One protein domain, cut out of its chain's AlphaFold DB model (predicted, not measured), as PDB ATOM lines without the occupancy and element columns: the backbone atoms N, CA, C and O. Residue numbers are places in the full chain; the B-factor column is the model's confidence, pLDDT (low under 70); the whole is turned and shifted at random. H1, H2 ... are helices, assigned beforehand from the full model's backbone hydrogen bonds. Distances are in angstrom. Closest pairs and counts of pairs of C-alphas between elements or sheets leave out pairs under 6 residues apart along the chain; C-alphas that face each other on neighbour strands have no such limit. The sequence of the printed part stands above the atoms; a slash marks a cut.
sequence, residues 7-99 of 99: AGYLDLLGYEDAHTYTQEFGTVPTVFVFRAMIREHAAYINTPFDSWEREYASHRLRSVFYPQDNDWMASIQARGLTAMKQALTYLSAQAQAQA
ATOM      1  N   ALA A   7     103.375 118.799 159.882       44.97
ATOM      2  CA  ALA A   7     102.381 118.173 159.008       44.97
ATOM      3  C   ALA A   7     102.834 118.115 157.541       44.97
ATOM      4  O   ALA A   7     102.650 117.101 156.884       44.97
ATOM      5  N   GLY A   8     103.504 119.163 157.048       46.31
ATOM      6  CA  GLY A   8     104.002 119.190 155.669       46.31
ATOM      7  C   GLY A   8     105.266 118.358 155.430       46.31
ATOM      8  O   GLY A   8     105.526 117.967 154.301       46.31
ATOM      9  N   TYR A   9     106.066 118.083 156.466       51.16
ATOM     10  CA  TYR A   9     107.358 117.401 156.309       51.16
ATOM     11  C   TYR A   9     107.219 115.877 156.204       51.16
ATOM     12  O   TYR A   9     107.969 115.236 155.476       51.16
ATOM     13  N   LEU A  10     106.256 115.294 156.920       52.16
ATOM     14  CA  LEU A  10     106.038 113.844 156.940       52.16
ATOM     15  C   LEU A  10     105.301 113.344 155.695       52.16
ATOM     16  O   LEU A  10     105.635 112.279 155.180       52.16
ATOM     17  N   ASP A  11     104.390 114.163 155.170       51.97
ATOM     18  CA  ASP A  11     103.687 113.914 153.909       51.97
ATOM     19  C   ASP A  11     104.669 113.938 152.718       51.97
ATOM     20  O   ASP A  11     104.659 113.065 151.852       51.97
ATOM     21  N   LEU A  12     105.638 114.864 152.743       52.16
ATOM     22  CA  LEU A  12     106.747 114.951 151.778       52.16
ATOM     23  C   LEU A  12     107.687 113.732 151.790       52.16
ATOM     24  O   LEU A  12     108.378 113.486 150.801       52.16
ATOM     25  N   LEU A  13     107.731 112.981 152.895       54.59
ATOM     26  CA  LEU A  13     108.534 111.763 153.044       54.59
ATOM     27  C   LEU A  13     107.736 110.477 152.761       54.59
ATOM     28  O   LEU A  13     108.305 109.390 152.853       54.59
ATOM     29  N   GLY A  14     106.453 110.585 152.394       52.56
ATOM     30  CA  GLY A  14     105.618 109.452 151.987       52.56
ATOM     31  C   GLY A  14     105.144 108.557 153.135       52.56
ATOM     32  O   GLY A  14     104.844 107.386 152.905       52.56
ATOM     33  N   TYR A  15     105.094 109.068 154.367       55.22
ATOM     34  CA  TYR A  15     104.555 108.321 155.501       55.22
ATOM     35  C   TYR A  15     103.089 108.693 155.758       55.22
ATOM     36  O   TYR A  15     102.810 109.692 156.418       55.22
ATOM     37  N   GLU A  16     102.162 107.856 155.280       51.84
ATOM     38  CA  GLU A  16     100.707 108.053 155.435       51.84
ATOM     39  C   GLU A  16     100.216 107.869 156.892       51.84
ATOM     40  O   GLU A  16      99.243 108.501 157.292       51.84
ATOM     41  N   ASP A  17     100.944 107.096 157.712       56.44
ATOM     42  CA  ASP A  17     100.654 106.835 159.137       56.44
ATOM     43  C   ASP A  17     101.804 107.300 160.060       56.44
ATOM     44  O   ASP A  17     102.295 106.573 160.930       56.44
ATOM     45  N   ALA A  18     102.309 108.521 159.863       49.03
ATOM     46  CA  ALA A  18     103.355 109.065 160.728       49.03
ATOM     47  C   ALA A  18     102.786 109.738 161.986       49.03
ATOM     48  O   ALA A  18     102.191 110.816 161.938       49.03
ATOM     49  N   HIS A  19     103.082 109.170 163.154       49.72
ATOM     50  CA  HIS A  19     102.916 109.878 164.421       49.72
ATOM     51  C   HIS A  19     104.064 110.871 164.620       49.72
ATOM     52  O   HIS A  19     105.214 110.486 164.841       49.72
ATOM     53  N   THR A  20     103.760 112.167 164.567       47.88
ATOM     54  CA  THR A  20     104.740 113.191 164.922       47.88
ATOM     55  C   THR A  20     104.811 113.372 166.432       47.88
ATOM     56  O   THR A  20     103.842 113.795 167.062       47.88
ATOM     57  N   TYR A  21     105.985 113.134 167.009       51.09
ATOM     58  CA  TYR A  21     106.277 113.515 168.386       51.09
ATOM     59  C   TYR A  21     107.150 114.766 168.382       51.09
ATOM     60  O   TYR A  21     108.353 114.697 168.128       51.09
ATOM     61  N   THR A  22     106.547 115.918 168.663       49.44
ATOM     62  CA  THR A  22     107.308 117.142 168.927       49.44
ATOM     63  C   THR A  22     107.841 117.070 170.353       49.44
ATOM     64  O   THR A  22     107.077 116.960 171.310       49.44
ATOM     65  N   GLN A  23     109.164 117.081 170.502       53.03
ATOM     66  CA  GLN A  23     109.805 117.082 171.813       53.03
ATOM     67  C   GLN A  23     109.674 118.470 172.447       53.03
ATOM     68  O   GLN A  23     110.396 119.396 172.084       53.03
ATOM     69  N   GLU A  24     108.759 118.617 173.402       56.78
ATOM     70  CA  GLU A  24     108.673 119.814 174.241       56.78
ATOM     71  C   GLU A  24     109.624 119.739 175.447       56.78
ATOM     72  O   GLU A  24     110.097 118.660 175.837       56.78
ATOM     73  N   PHE A  25     109.905 120.896 176.061       49.50
ATOM     74  CA  PHE A  25     110.663 120.989 177.312       49.50
ATOM     75  C   PHE A  25     110.091 120.014 178.356       49.50
ATOM     76  O   PHE A  25     108.925 120.098 178.725       49.50
ATOM     77  N   GLY A  26     110.918 119.073 178.825       53.22
ATOM     78  CA  GLY A  26     110.525 118.031 179.785       53.22
ATOM     79  C   GLY A  26     110.513 116.608 179.217       53.22
ATOM     80  O   GLY A  26     110.597 115.647 179.979       53.22
ATOM     81  N   THR A  27     110.498 116.444 177.892       61.12
ATOM     82  CA  THR A  27     110.623 115.122 177.246       61.12
ATOM     83  C   THR A  27     112.074 114.739 176.930       61.12
ATOM     84  O   THR A  27     112.446 113.557 176.968       61.12
ATOM     85  N   VAL A  28     112.920 115.745 176.710       66.94
ATOM     86  CA  VAL A  28     114.365 115.630 176.463       66.94
ATOM     87  C   VAL A  28     115.136 115.843 177.763       66.94
ATOM     88  O   VAL A  28     114.753 116.720 178.540       66.94
ATOM     89  N   PRO A  29     116.242 115.115 178.020       72.81
ATOM     90  CA  PRO A  29     117.081 115.398 179.176       72.81
ATOM     91  C   PRO A  29     117.556 116.857 179.174       72.81
ATOM     92  O   PRO A  29     118.326 117.285 178.313       72.81
ATOM     93  N   THR A  30     117.121 117.611 180.183       75.56
ATOM     94  CA  THR A  30     117.343 119.057 180.315       75.56
ATOM     95  C   THR A  30     118.822 119.441 180.226       75.56
ATOM     96  O   THR A  30     119.163 120.467 179.643       75.56
ATOM     97  N   VAL A  31     119.728 118.582 180.707       80.06
ATOM     98  CA  VAL A  31     121.183 118.798 180.618       80.06
ATOM     99  C   VAL A  31     121.688 118.918 179.174       80.06
ATOM    100  O   VAL A  31     122.620 119.679 178.916       80.06
ATOM    101  N   PHE A  32     121.085 118.206 178.219       81.00
ATOM    102  CA  PHE A  32     121.481 118.278 176.812       81.00
ATOM    103  C   PHE A  32     120.999 119.567 176.160       81.00
ATOM    104  O   PHE A  32     121.774 120.206 175.449       81.00
ATOM    105  N   VAL A  33     119.775 119.991 176.483       82.75
ATOM    106  CA  VAL A  33     119.216 121.271 176.031       82.75
ATOM    107  C   VAL A  33     120.059 122.430 176.564       82.75
ATOM    108  O   VAL A  33     120.549 123.239 175.781       82.75
ATOM    109  N   PHE A  34     120.342 122.455 177.872       84.94
ATOM    110  CA  PHE A  34     121.173 123.497 178.485       84.94
ATOM    111  C   PHE A  34     122.577 123.557 177.888       84.94
ATOM    112  O   PHE A  34     123.068 124.636 177.564       84.94
ATOM    113  N   ARG A  35     123.238 122.408 177.706       87.06
ATOM    114  CA  ARG A  35     124.574 122.370 177.093       87.06
ATOM    115  C   ARG A  35     124.562 122.897 175.663       87.06
ATOM    116  O   ARG A  35     125.508 123.579 175.274       87.06
ATOM    117  N   ALA A  36     123.532 122.579 174.884       87.62
ATOM    118  CA  ALA A  36     123.417 123.069 173.518       87.62
ATOM    119  C   ALA A  36     123.139 124.577 173.476       87.62
ATOM    120  O   ALA A  36     123.787 125.275 172.703       87.62
ATOM    121  N   MET A  37     122.282 125.091 174.363       89.81
ATOM    122  CA  MET A  37     122.035 126.529 174.503       89.81
ATOM    123  C   MET A  37     123.294 127.303 174.894       89.81
ATOM    124  O   MET A  37     123.585 128.328 174.293       89.81
ATOM    125  N   ILE A  38     124.073 126.810 175.864       92.25
ATOM    126  CA  ILE A  38     125.331 127.460 176.270       92.25
ATOM    127  C   ILE A  38     126.288 127.571 175.078       92.25
ATOM    128  O   ILE A  38     126.920 128.606 174.885       92.25
ATOM    129  N   ARG A  39     126.393 126.511 174.268       90.06
ATOM    130  CA  ARG A  39     127.273 126.486 173.090       90.06
ATOM    131  C   ARG A  39     126.783 127.403 171.975       90.06
ATOM    132  O   ARG A  39     127.600 128.101 171.388       90.06
ATOM    133  N   GLU A  40     125.482 127.411 171.705       93.06
ATOM    134  CA  GLU A  40     124.876 128.305 170.715       93.06
ATOM    135  C   GLU A  40     125.061 129.768 171.121       93.06
ATOM    136  O   GLU A  40     125.573 130.556 170.332       93.06
ATOM    137  N   HIS A  41     124.812 130.095 172.388       93.88
ATOM    138  CA  HIS A  41     124.997 131.442 172.912       93.88
ATOM    139  C   HIS A  41     126.465 131.889 172.879       93.88
ATOM    140  O   HIS A  41     126.778 133.012 172.480       93.88
ATOM    141  N   ALA A  42     127.392 131.001 173.254       93.88
ATOM    142  CA  ALA A  42     128.820 131.284 173.180       93.88
ATOM    143  C   ALA A  42     129.276 131.531 171.735       93.88
ATOM    144  O   ALA A  42     130.045 132.467 171.501       93.88
ATOM    145  N   ALA A  43     128.790 130.738 170.774       92.88
ATOM    146  CA  ALA A  43     129.078 130.940 169.359       92.88
ATOM    147  C   ALA A  43     128.481 132.264 168.861       92.88
ATOM    148  O   ALA A  43     129.185 133.059 168.246       92.88
ATOM    149  N   TYR A  44     127.228 132.562 169.204       92.06
ATOM    150  CA  TYR A  44     126.559 133.808 168.832       92.06
ATOM    151  C   TYR A  44     127.352 135.059 169.244       92.06
ATOM    152  O   TYR A  44     127.431 136.010 168.467       92.06
ATOM    153  N   ILE A  45     127.940 135.054 170.448       96.12
ATOM    154  CA  ILE A  45     128.701 136.190 170.994       96.12
ATOM    155  C   ILE A  45     130.118 136.273 170.420       96.12
ATOM    156  O   ILE A  45     130.585 137.364 170.105       96.12
ATOM    157  N   ASN A  46     130.825 135.144 170.340       95.06
ATOM    158  CA  ASN A  46     132.282 135.149 170.160       95.06
ATOM    159  C   ASN A  46     132.740 134.814 168.740       95.06
ATOM    160  O   ASN A  46     133.939 134.840 168.475       95.06
ATOM    161  N   THR A  47     131.823 134.469 167.836       94.19
ATOM    162  CA  THR A  47     132.175 134.052 166.475       94.19
ATOM    163  C   THR A  47     131.517 134.948 165.424       94.19
ATOM    164  O   THR A  47     130.415 135.465 165.652       94.19
ATOM    165  N   PRO A  48     132.170 135.157 164.264       93.31
ATOM    166  CA  PRO A  48     131.566 135.858 163.137       93.31
ATOM    167  C   PRO A  48     130.227 135.243 162.717       93.31
ATOM    168  O   PRO A  48     129.991 134.047 162.894       93.31
ATOM    169  N   PHE A  49     129.354 136.064 162.131       88.19
ATOM    170  CA  PHE A  49     128.016 135.639 161.714       88.19
ATOM    171  C   PHE A  49     128.043 134.456 160.729       88.19
ATOM    172  O   PHE A  49     127.310 133.494 160.931       88.19
ATOM    173  N   ASP A  50     128.952 134.484 159.753       91.44
ATOM    174  CA  ASP A  50     129.108 133.436 158.729       91.44
ATOM    175  C   ASP A  50     130.153 132.372 159.107       91.44
ATOM    176  O   ASP A  50     130.743 131.717 158.248       91.44
ATOM    177  N   SER A  51     130.458 132.233 160.399       93.56
ATOM    178  CA  SER A  51     131.409 131.221 160.856       93.56
ATOM    179  C   SER A  51     130.779 129.829 160.872       93.56
ATOM    180  O   SER A  51     129.616 129.650 161.254       93.56
ATOM    181  N   TRP A  52     131.580 128.824 160.515       93.44
ATOM    182  CA  TRP A  52     131.153 127.428 160.575       93.44
ATOM    183  C   TRP A  52     130.779 127.027 162.010       93.44
ATOM    184  O   TRP A  52     129.876 126.217 162.209       93.44
ATOM    185  N   GLU A  53     131.428 127.612 163.023       89.75
ATOM    186  CA  GLU A  53     131.142 127.365 164.434       89.75
ATOM    187  C   GLU A  53     129.718 127.779 164.811       89.75
ATOM    188  O   GLU A  53     129.034 127.051 165.539       89.75
ATOM    189  N   ARG A  54     129.260 128.936 164.321       88.56
ATOM    190  CA  ARG A  54     127.917 129.457 164.591       88.56
ATOM    191  C   ARG A  54     126.843 128.623 163.914       88.56
ATOM    192  O   ARG A  54     125.848 128.273 164.553       88.56
ATOM    193  N   GLU A  55     127.067 128.256 162.658       91.44
ATOM    194  CA  GLU A  55     126.187 127.349 161.923       91.44
ATOM    195  C   GLU A  55     126.108 125.988 162.633       91.44
ATOM    196  O   GLU A  55     125.023 125.529 163.004       91.44
ATOM    197  N   TYR A  56     127.257 125.389 162.953       90.00
ATOM    198  CA  TYR A  56     127.344 124.120 163.671       90.00
ATOM    199  C   TYR A  56     126.620 124.156 165.024       90.00
ATOM    200  O   TYR A  56     125.861 123.238 165.348       90.00
ATOM    201  N   ALA A  57     126.809 125.213 165.818       89.31
ATOM    202  CA  ALA A  57     126.156 125.348 167.116       89.31
ATOM    203  C   ALA A  57     124.626 125.471 166.986       89.31
ATOM    204  O   ALA A  57     123.897 124.829 167.750       89.31
ATOM    205  N   SER A  58     124.135 126.204 165.981       86.12
ATOM    206  CA  SER A  58     122.702 126.319 165.678       86.12
ATOM    207  C   SER A  58     122.091 124.977 165.256       86.12
ATOM    208  O   SER A  58     121.049 124.561 165.780       86.12
ATOM    209  N   HIS A  59     122.762 124.237 164.367       86.19
ATOM    210  CA  HIS A  59     122.338 122.889 163.982       86.19
ATOM    211  C   HIS A  59     122.351 121.929 165.170       86.19
ATOM    212  O   HIS A  59     121.430 121.120 165.325       86.19
ATOM    213  N   ARG A  60     123.348 122.039 166.054       85.00
ATOM    214  CA  ARG A  60     123.430 121.181 167.233       85.00
ATOM    215  C   ARG A  60     122.286 121.447 168.202       85.00
ATOM    216  O   ARG A  60     121.715 120.476 168.693       85.00
ATOM    217  N   LEU A  61     121.905 122.704 168.428       85.44
ATOM    218  CA  LEU A  61     120.741 123.043 169.250       85.44
ATOM    219  C   LEU A  61     119.459 122.423 168.691       85.44
ATOM    220  O   LEU A  61     118.735 121.766 169.435       85.44
ATOM    221  N   ARG A  62     119.225 122.535 167.378       81.44
ATOM    222  CA  ARG A  62     118.090 121.865 166.724       81.44
ATOM    223  C   ARG A  62     118.140 120.348 166.904       81.44
ATOM    224  O   ARG A  62     117.128 119.753 167.253       81.44
ATOM    225  N   SER A  63     119.310 119.728 166.728       80.06
ATOM    226  CA  SER A  63     119.473 118.266 166.804       80.06
ATOM    227  C   SER A  63     119.073 117.655 168.152       80.06
ATOM    228  O   SER A  63     118.680 116.494 168.193       80.06
ATOM    229  N   VAL A  64     119.119 118.430 169.244       77.06
ATOM    230  CA  VAL A  64     118.709 117.959 170.580       77.06
ATOM    231  C   VAL A  64     117.215 117.623 170.643       77.06
ATOM    232  O   VAL A  64     116.825 116.776 171.439       77.06
ATOM    233  N   PHE A  65     116.393 118.244 169.794       70.44
ATOM    234  CA  PHE A  65     114.944 118.027 169.748       70.44
ATOM    235  C   PHE A  65     114.516 116.969 168.722       70.44
ATOM    236  O   PHE A  65     113.327 116.667 168.620       70.44
ATOM    237  N   TYR A  66     115.460 116.387 167.976       69.88
ATOM    238  CA  TYR A  66     115.178 115.301 167.038       69.88
ATOM    239  C   TYR A  66     115.506 113.937 167.662       69.88
ATOM    240  O   TYR A  66     116.506 113.816 168.379       69.88
ATOM    241  N   PRO A  67     114.680 112.901 167.425       65.25
ATOM    242  CA  PRO A  67     115.000 111.534 167.825       65.25
ATOM    243  C   PRO A  67     116.323 111.088 167.194       65.25
ATOM    244  O   PRO A  67     116.540 111.303 166.004       65.25
ATOM    245  N   GLN A  68     117.209 110.498 167.996       69.19
ATOM    246  CA  GLN A  68     118.524 110.038 167.532       69.19
ATOM    247  C   GLN A  68     118.508 108.548 167.156       69.19
ATOM    248  O   GLN A  68     119.144 108.152 166.186       69.19
ATOM    249  N   ASP A  69     117.750 107.738 167.900       73.75
ATOM    250  CA  ASP A  69     117.571 106.303 167.677       73.75
ATOM    251  C   ASP A  69     116.240 105.806 168.294       73.75
ATOM    252  O   ASP A  69     115.504 106.566 168.942       73.75
ATOM    253  N   ASN A  70     115.904 104.532 168.062       74.31
ATOM    254  CA  ASN A  70     114.649 103.929 168.526       74.31
ATOM    255  C   ASN A  70     114.564 103.821 170.059       74.31
ATOM    256  O   ASN A  70     113.489 104.030 170.626       74.31
ATOM    257  N   ASP A  71     115.680 103.549 170.737       75.56
ATOM    258  CA  ASP A  71     115.729 103.413 172.198       75.56
ATOM    259  C   ASP A  71     115.541 104.775 172.880       75.56
ATOM    260  O   ASP A  71     114.811 104.925 173.863       75.56
ATOM    261  N   TRP A  72     116.144 105.809 172.305       72.88
ATOM    262  CA  TRP A  72     115.979 107.202 172.672       72.88
ATOM    263  C   TRP A  72     114.520 107.629 172.542       72.88
ATOM    264  O   TRP A  72     113.966 108.202 173.487       72.88
ATOM    265  N   MET A  73     113.879 107.310 171.415       73.56
ATOM    266  CA  MET A  73     112.461 107.585 171.183       73.56
ATOM    267  C   MET A  73     111.568 106.869 172.205       73.56
ATOM    268  O   MET A  73     110.708 107.513 172.810       73.56
ATOM    269  N   ALA A  74     111.819 105.587 172.481       79.75
ATOM    270  CA  ALA A  74     111.107 104.842 173.519       79.75
ATOM    271  C   ALA A  74     111.284 105.487 174.908       79.75
ATOM    272  O   ALA A  74     110.320 105.641 175.662       79.75
ATOM    273  N   SER A  75     112.497 105.954 175.230       77.19
ATOM    274  CA  SER A  75     112.776 106.653 176.492       77.19
ATOM    275  C   SER A  75     111.997 107.967 176.620       77.19
ATOM    276  O   SER A  75     111.521 108.305 177.705       77.19
ATOM    277  N   ILE A  76     111.842 108.707 175.519       73.00
ATOM    278  CA  ILE A  76     111.065 109.948 175.475       73.00
ATOM    279  C   ILE A  76     109.586 109.654 175.694       73.00
ATOM    280  O   ILE A  76     108.963 110.290 176.544       73.00
ATOM    281  N   GLN A  77     109.035 108.683 174.966       77.12
ATOM    282  CA  GLN A  77     107.633 108.288 175.089       77.12
ATOM    283  C   GLN A  77     107.307 107.850 176.521       77.12
ATOM    284  O   GLN A  77     106.309 108.289 177.093       77.12
ATOM    285  N   ALA A  78     108.190 107.064 177.145       82.12
ATOM    286  CA  ALA A  78     108.042 106.645 178.535       82.12
ATOM    287  C   ALA A  78     108.035 107.835 179.516       82.12
ATOM    288  O   ALA A  78     107.206 107.879 180.433       82.12
ATOM    289  N   ARG A  79     108.915 108.828 179.312       78.56
ATOM    290  CA  ARG A  79     108.945 110.062 180.119       78.56
ATOM    291  C   ARG A  79     107.681 110.899 179.925       78.56
ATOM    292  O   ARG A  79     107.083 111.315 180.914       78.56
ATOM    293  N   GLY A  80     107.238 111.086 178.682       75.38
ATOM    294  CA  GLY A  80     106.007 111.815 178.361       75.38
ATOM    295  C   GLY A  80     104.768 111.169 178.986       75.38
ATOM    296  O   GLY A  80     103.980 111.846 179.645       75.38
ATOM    297  N   LEU A  81     104.638 109.842 178.879       83.38
ATOM    298  CA  LEU A  81     103.550 109.092 179.511       83.38
ATOM    299  C   LEU A  81     103.572 109.229 181.038       83.38
ATOM    300  O   LEU A  81     102.523 109.362 181.665       83.38
ATOM    301  N   THR A  82     104.760 109.205 181.642       84.56
ATOM    302  CA  THR A  82     104.923 109.406 183.088       84.56
ATOM    303  C   THR A  82     104.455 110.798 183.512       84.56
ATOM    304  O   THR A  82     103.654 110.906 184.440       84.56
ATOM    305  N   ALA A  83     104.889 111.846 182.808       77.62
ATOM    306  CA  ALA A  83     104.488 113.221 183.094       77.62
ATOM    307  C   ALA A  83     102.969 113.422 182.940       77.62
ATOM    308  O   ALA A  83     102.329 114.008 183.810       77.62
ATOM    309  N   MET A  84     102.367 112.863 181.884       81.19
ATOM    310  CA  MET A  84     100.917 112.912 181.670       81.19
ATOM    311  C   MET A  84     100.151 112.223 182.804       81.19
ATOM    312  O   MET A  84      99.187 112.781 183.322       81.19
ATOM    313  N   LYS A  85     100.594 111.032 183.231       86.44
ATOM    314  CA  LYS A  85      99.993 110.324 184.371       86.44
ATOM    315  C   LYS A  85     100.044 111.171 185.639       86.44
ATOM    316  O   LYS A  85      99.028 111.305 186.309       86.44
ATOM    317  N   GLN A  86     101.192 111.780 185.936       84.50
ATOM    318  CA  GLN A  86     101.355 112.653 187.102       84.50
ATOM    319  C   GLN A  86     100.422 113.869 187.048       84.50
ATOM    320  O   GLN A  86      99.771 114.178 188.046       84.50
ATOM    321  N   ALA A  87     100.302 114.517 185.887       80.38
ATOM    322  CA  ALA A  87      99.395 115.645 185.693       80.38
ATOM    323  C   ALA A  87      97.926 115.242 185.897       80.38
ATOM    324  O   ALA A  87      97.194 115.926 186.609       80.38
ATOM    325  N   LEU A  88      97.501 114.105 185.336       88.69
ATOM    326  CA  LEU A  88      96.144 113.584 185.519       88.69
ATOM    327  C   LEU A  88      95.856 113.233 186.981       88.69
ATOM    328  O   LEU A  88      94.793 113.579 187.494       88.69
ATOM    329  N   THR A  89      96.802 112.592 187.672       93.25
ATOM    330  CA  THR A  89      96.673 112.299 189.103       93.25
ATOM    331  C   THR A  89      96.524 113.584 189.912       93.25
ATOM    332  O   THR A  89      95.604 113.683 190.722       93.25
ATOM    333  N   TYR A  90      97.359 114.591 189.656       90.75
ATOM    334  CA  TYR A  90      97.261 115.891 190.317       90.75
ATOM    335  C   TYR A  90      95.895 116.556 190.090       90.75
ATOM    336  O   TYR A  90      95.242 116.953 191.052       90.75
ATOM    337  N   LEU A  91      95.423 116.609 188.840       90.12
ATOM    338  CA  LEU A  91      94.121 117.190 188.497       90.12
ATOM    339  C   LEU A  91      92.962 116.440 189.164       90.12
ATOM    340  O   LEU A  91      92.041 117.070 189.678       90.12
ATOM    341  N   SER A  92      93.018 115.105 189.209       90.06
ATOM    342  CA  SER A  92      91.995 114.303 189.890       90.06
ATOM    343  C   SER A  92      91.957 114.556 191.399       90.06
ATOM    344  O   SER A  92      90.876 114.694 191.966       90.06
ATOM    345  N   ALA A  93      93.122 114.689 192.041       88.38
ATOM    346  CA  ALA A  93      93.217 114.990 193.465       88.38
ATOM    347  C   ALA A  93      92.719 116.410 193.772       88.38
ATOM    348  O   ALA A  93      92.020 116.627 194.759       88.38
ATOM    349  N   GLN A  94      93.026 117.375 192.900       89.44
ATOM    350  CA  GLN A  94      92.537 118.744 193.022       89.44
ATOM    351  C   GLN A  94      91.010 118.821 192.877       89.44
ATOM    352  O   GLN A  94      90.366 119.510 193.664       89.44
ATOM    353  N   ALA A  95      90.430 118.092 191.919       82.25
ATOM    354  CA  ALA A  95      88.982 118.030 191.729       82.25
ATOM    355  C   ALA A  95      88.259 117.429 192.947       82.25
ATOM    356  O   ALA A  95      87.196 117.908 193.325       82.25
ATOM    357  N   GLN A  96      88.850 116.419 193.591       77.75
ATOM    358  CA  GLN A  96      88.314 115.820 194.820       77.75
ATOM    359  C   GLN A  96      88.423 116.742 196.038       77.75
ATOM    360  O   GLN A  96      87.562 116.700 196.901       77.75
ATOM    361  N   ALA A  97      89.462 117.577 196.116       72.69
ATOM    362  CA  ALA A  97      89.646 118.528 197.214       72.69
ATOM    363  C   ALA A  97      88.731 119.767 197.123       72.69
ATOM    364  O   ALA A  97      88.637 120.527 198.084       72.69
ATOM    365  N   GLN A  98      88.106 120.000 195.964       66.38
ATOM    366  CA  GLN A  98      87.176 121.108 195.712       66.38
ATOM    367  C   GLN A  98      85.695 120.690 195.769       66.38
ATOM    368  O   GLN A  98      84.829 121.559 195.656       66.38
ATOM    369  N   ALA A  99      85.419 119.391 195.919       54.31
ATOM    370  CA  ALA A  99      84.087 118.810 196.091       54.31
ATOM    371  C   ALA A  99      83.782 118.576 197.577       54.31
ATOM    372  O   ALA A  99      82.598 118.733 197.952       54.31
TER     373      ALA A  99
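AT A GLANCE: This is residues 7 to 99 of the 99 residues of the protein "Hypothetical protein" of Phaeomonas parva (UniProt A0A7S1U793). One long helix, H4, reaches away from a helical hairpin of H2 and H3, and the two make a wide, open V. From the hairpin's H2 a long loop, residues 12 to 29, leads off to a small helix, H1, away from both. Residues 84 to 99, of which 84 to 97 belong to H4, and residues 11 to 17 stick out. The printed part has 93 residues with four named helices, in the order H1, H2, H3, H4, and no named strand; the class is all helix. It is only just loose, close to extended, with a radius of gyration of the C-alphas of 18.4 A and spans of 60 by 36 by 24 A.

HOW THE PARTS SIT: H4, residues 70 to 97, touches no helix. H3, residues 52 to 63, is apart from H4 and touches H2, residues 30 to 46. The closest C-alphas of this hairpin are those of Glu 40 and Ala 57, 4.8 A apart. H2 and H3 run opposite ways at a shallow tilt of 22 degrees. H2 is apart from H4. H1, residues 7 to 11, is apart from H2, H3 and H4. In H2, H3 and H4 every O i to N i+4 pair is within hydrogen-bond range; in H1 0 of 1 is, and 0 of 2 O i to N i+3 pairs.

IN THESE COORDINATES: H4 is 40.8 A long, from C-alpha 70 at (114.649, 103.929, 168.526) to C-alpha 97 at (89.646, 118.528, 197.214). H2 measures 24.2 A, H3 16.1 A and H1 6.8 A, beginning at C-alpha 7, (102.381, 118.173, 159.008).

THE WHOLE: The C-alphas of Asp 50 and Ala 99, the two farthest apart, are 60.3 A apart. The printed part has no cut. The link from H1 to H2 is long, with 18 residues. Mean pLDDT of the printed part is 76.0; residues 7 to 28, 66 to 68 and 98 to 99 are under 70.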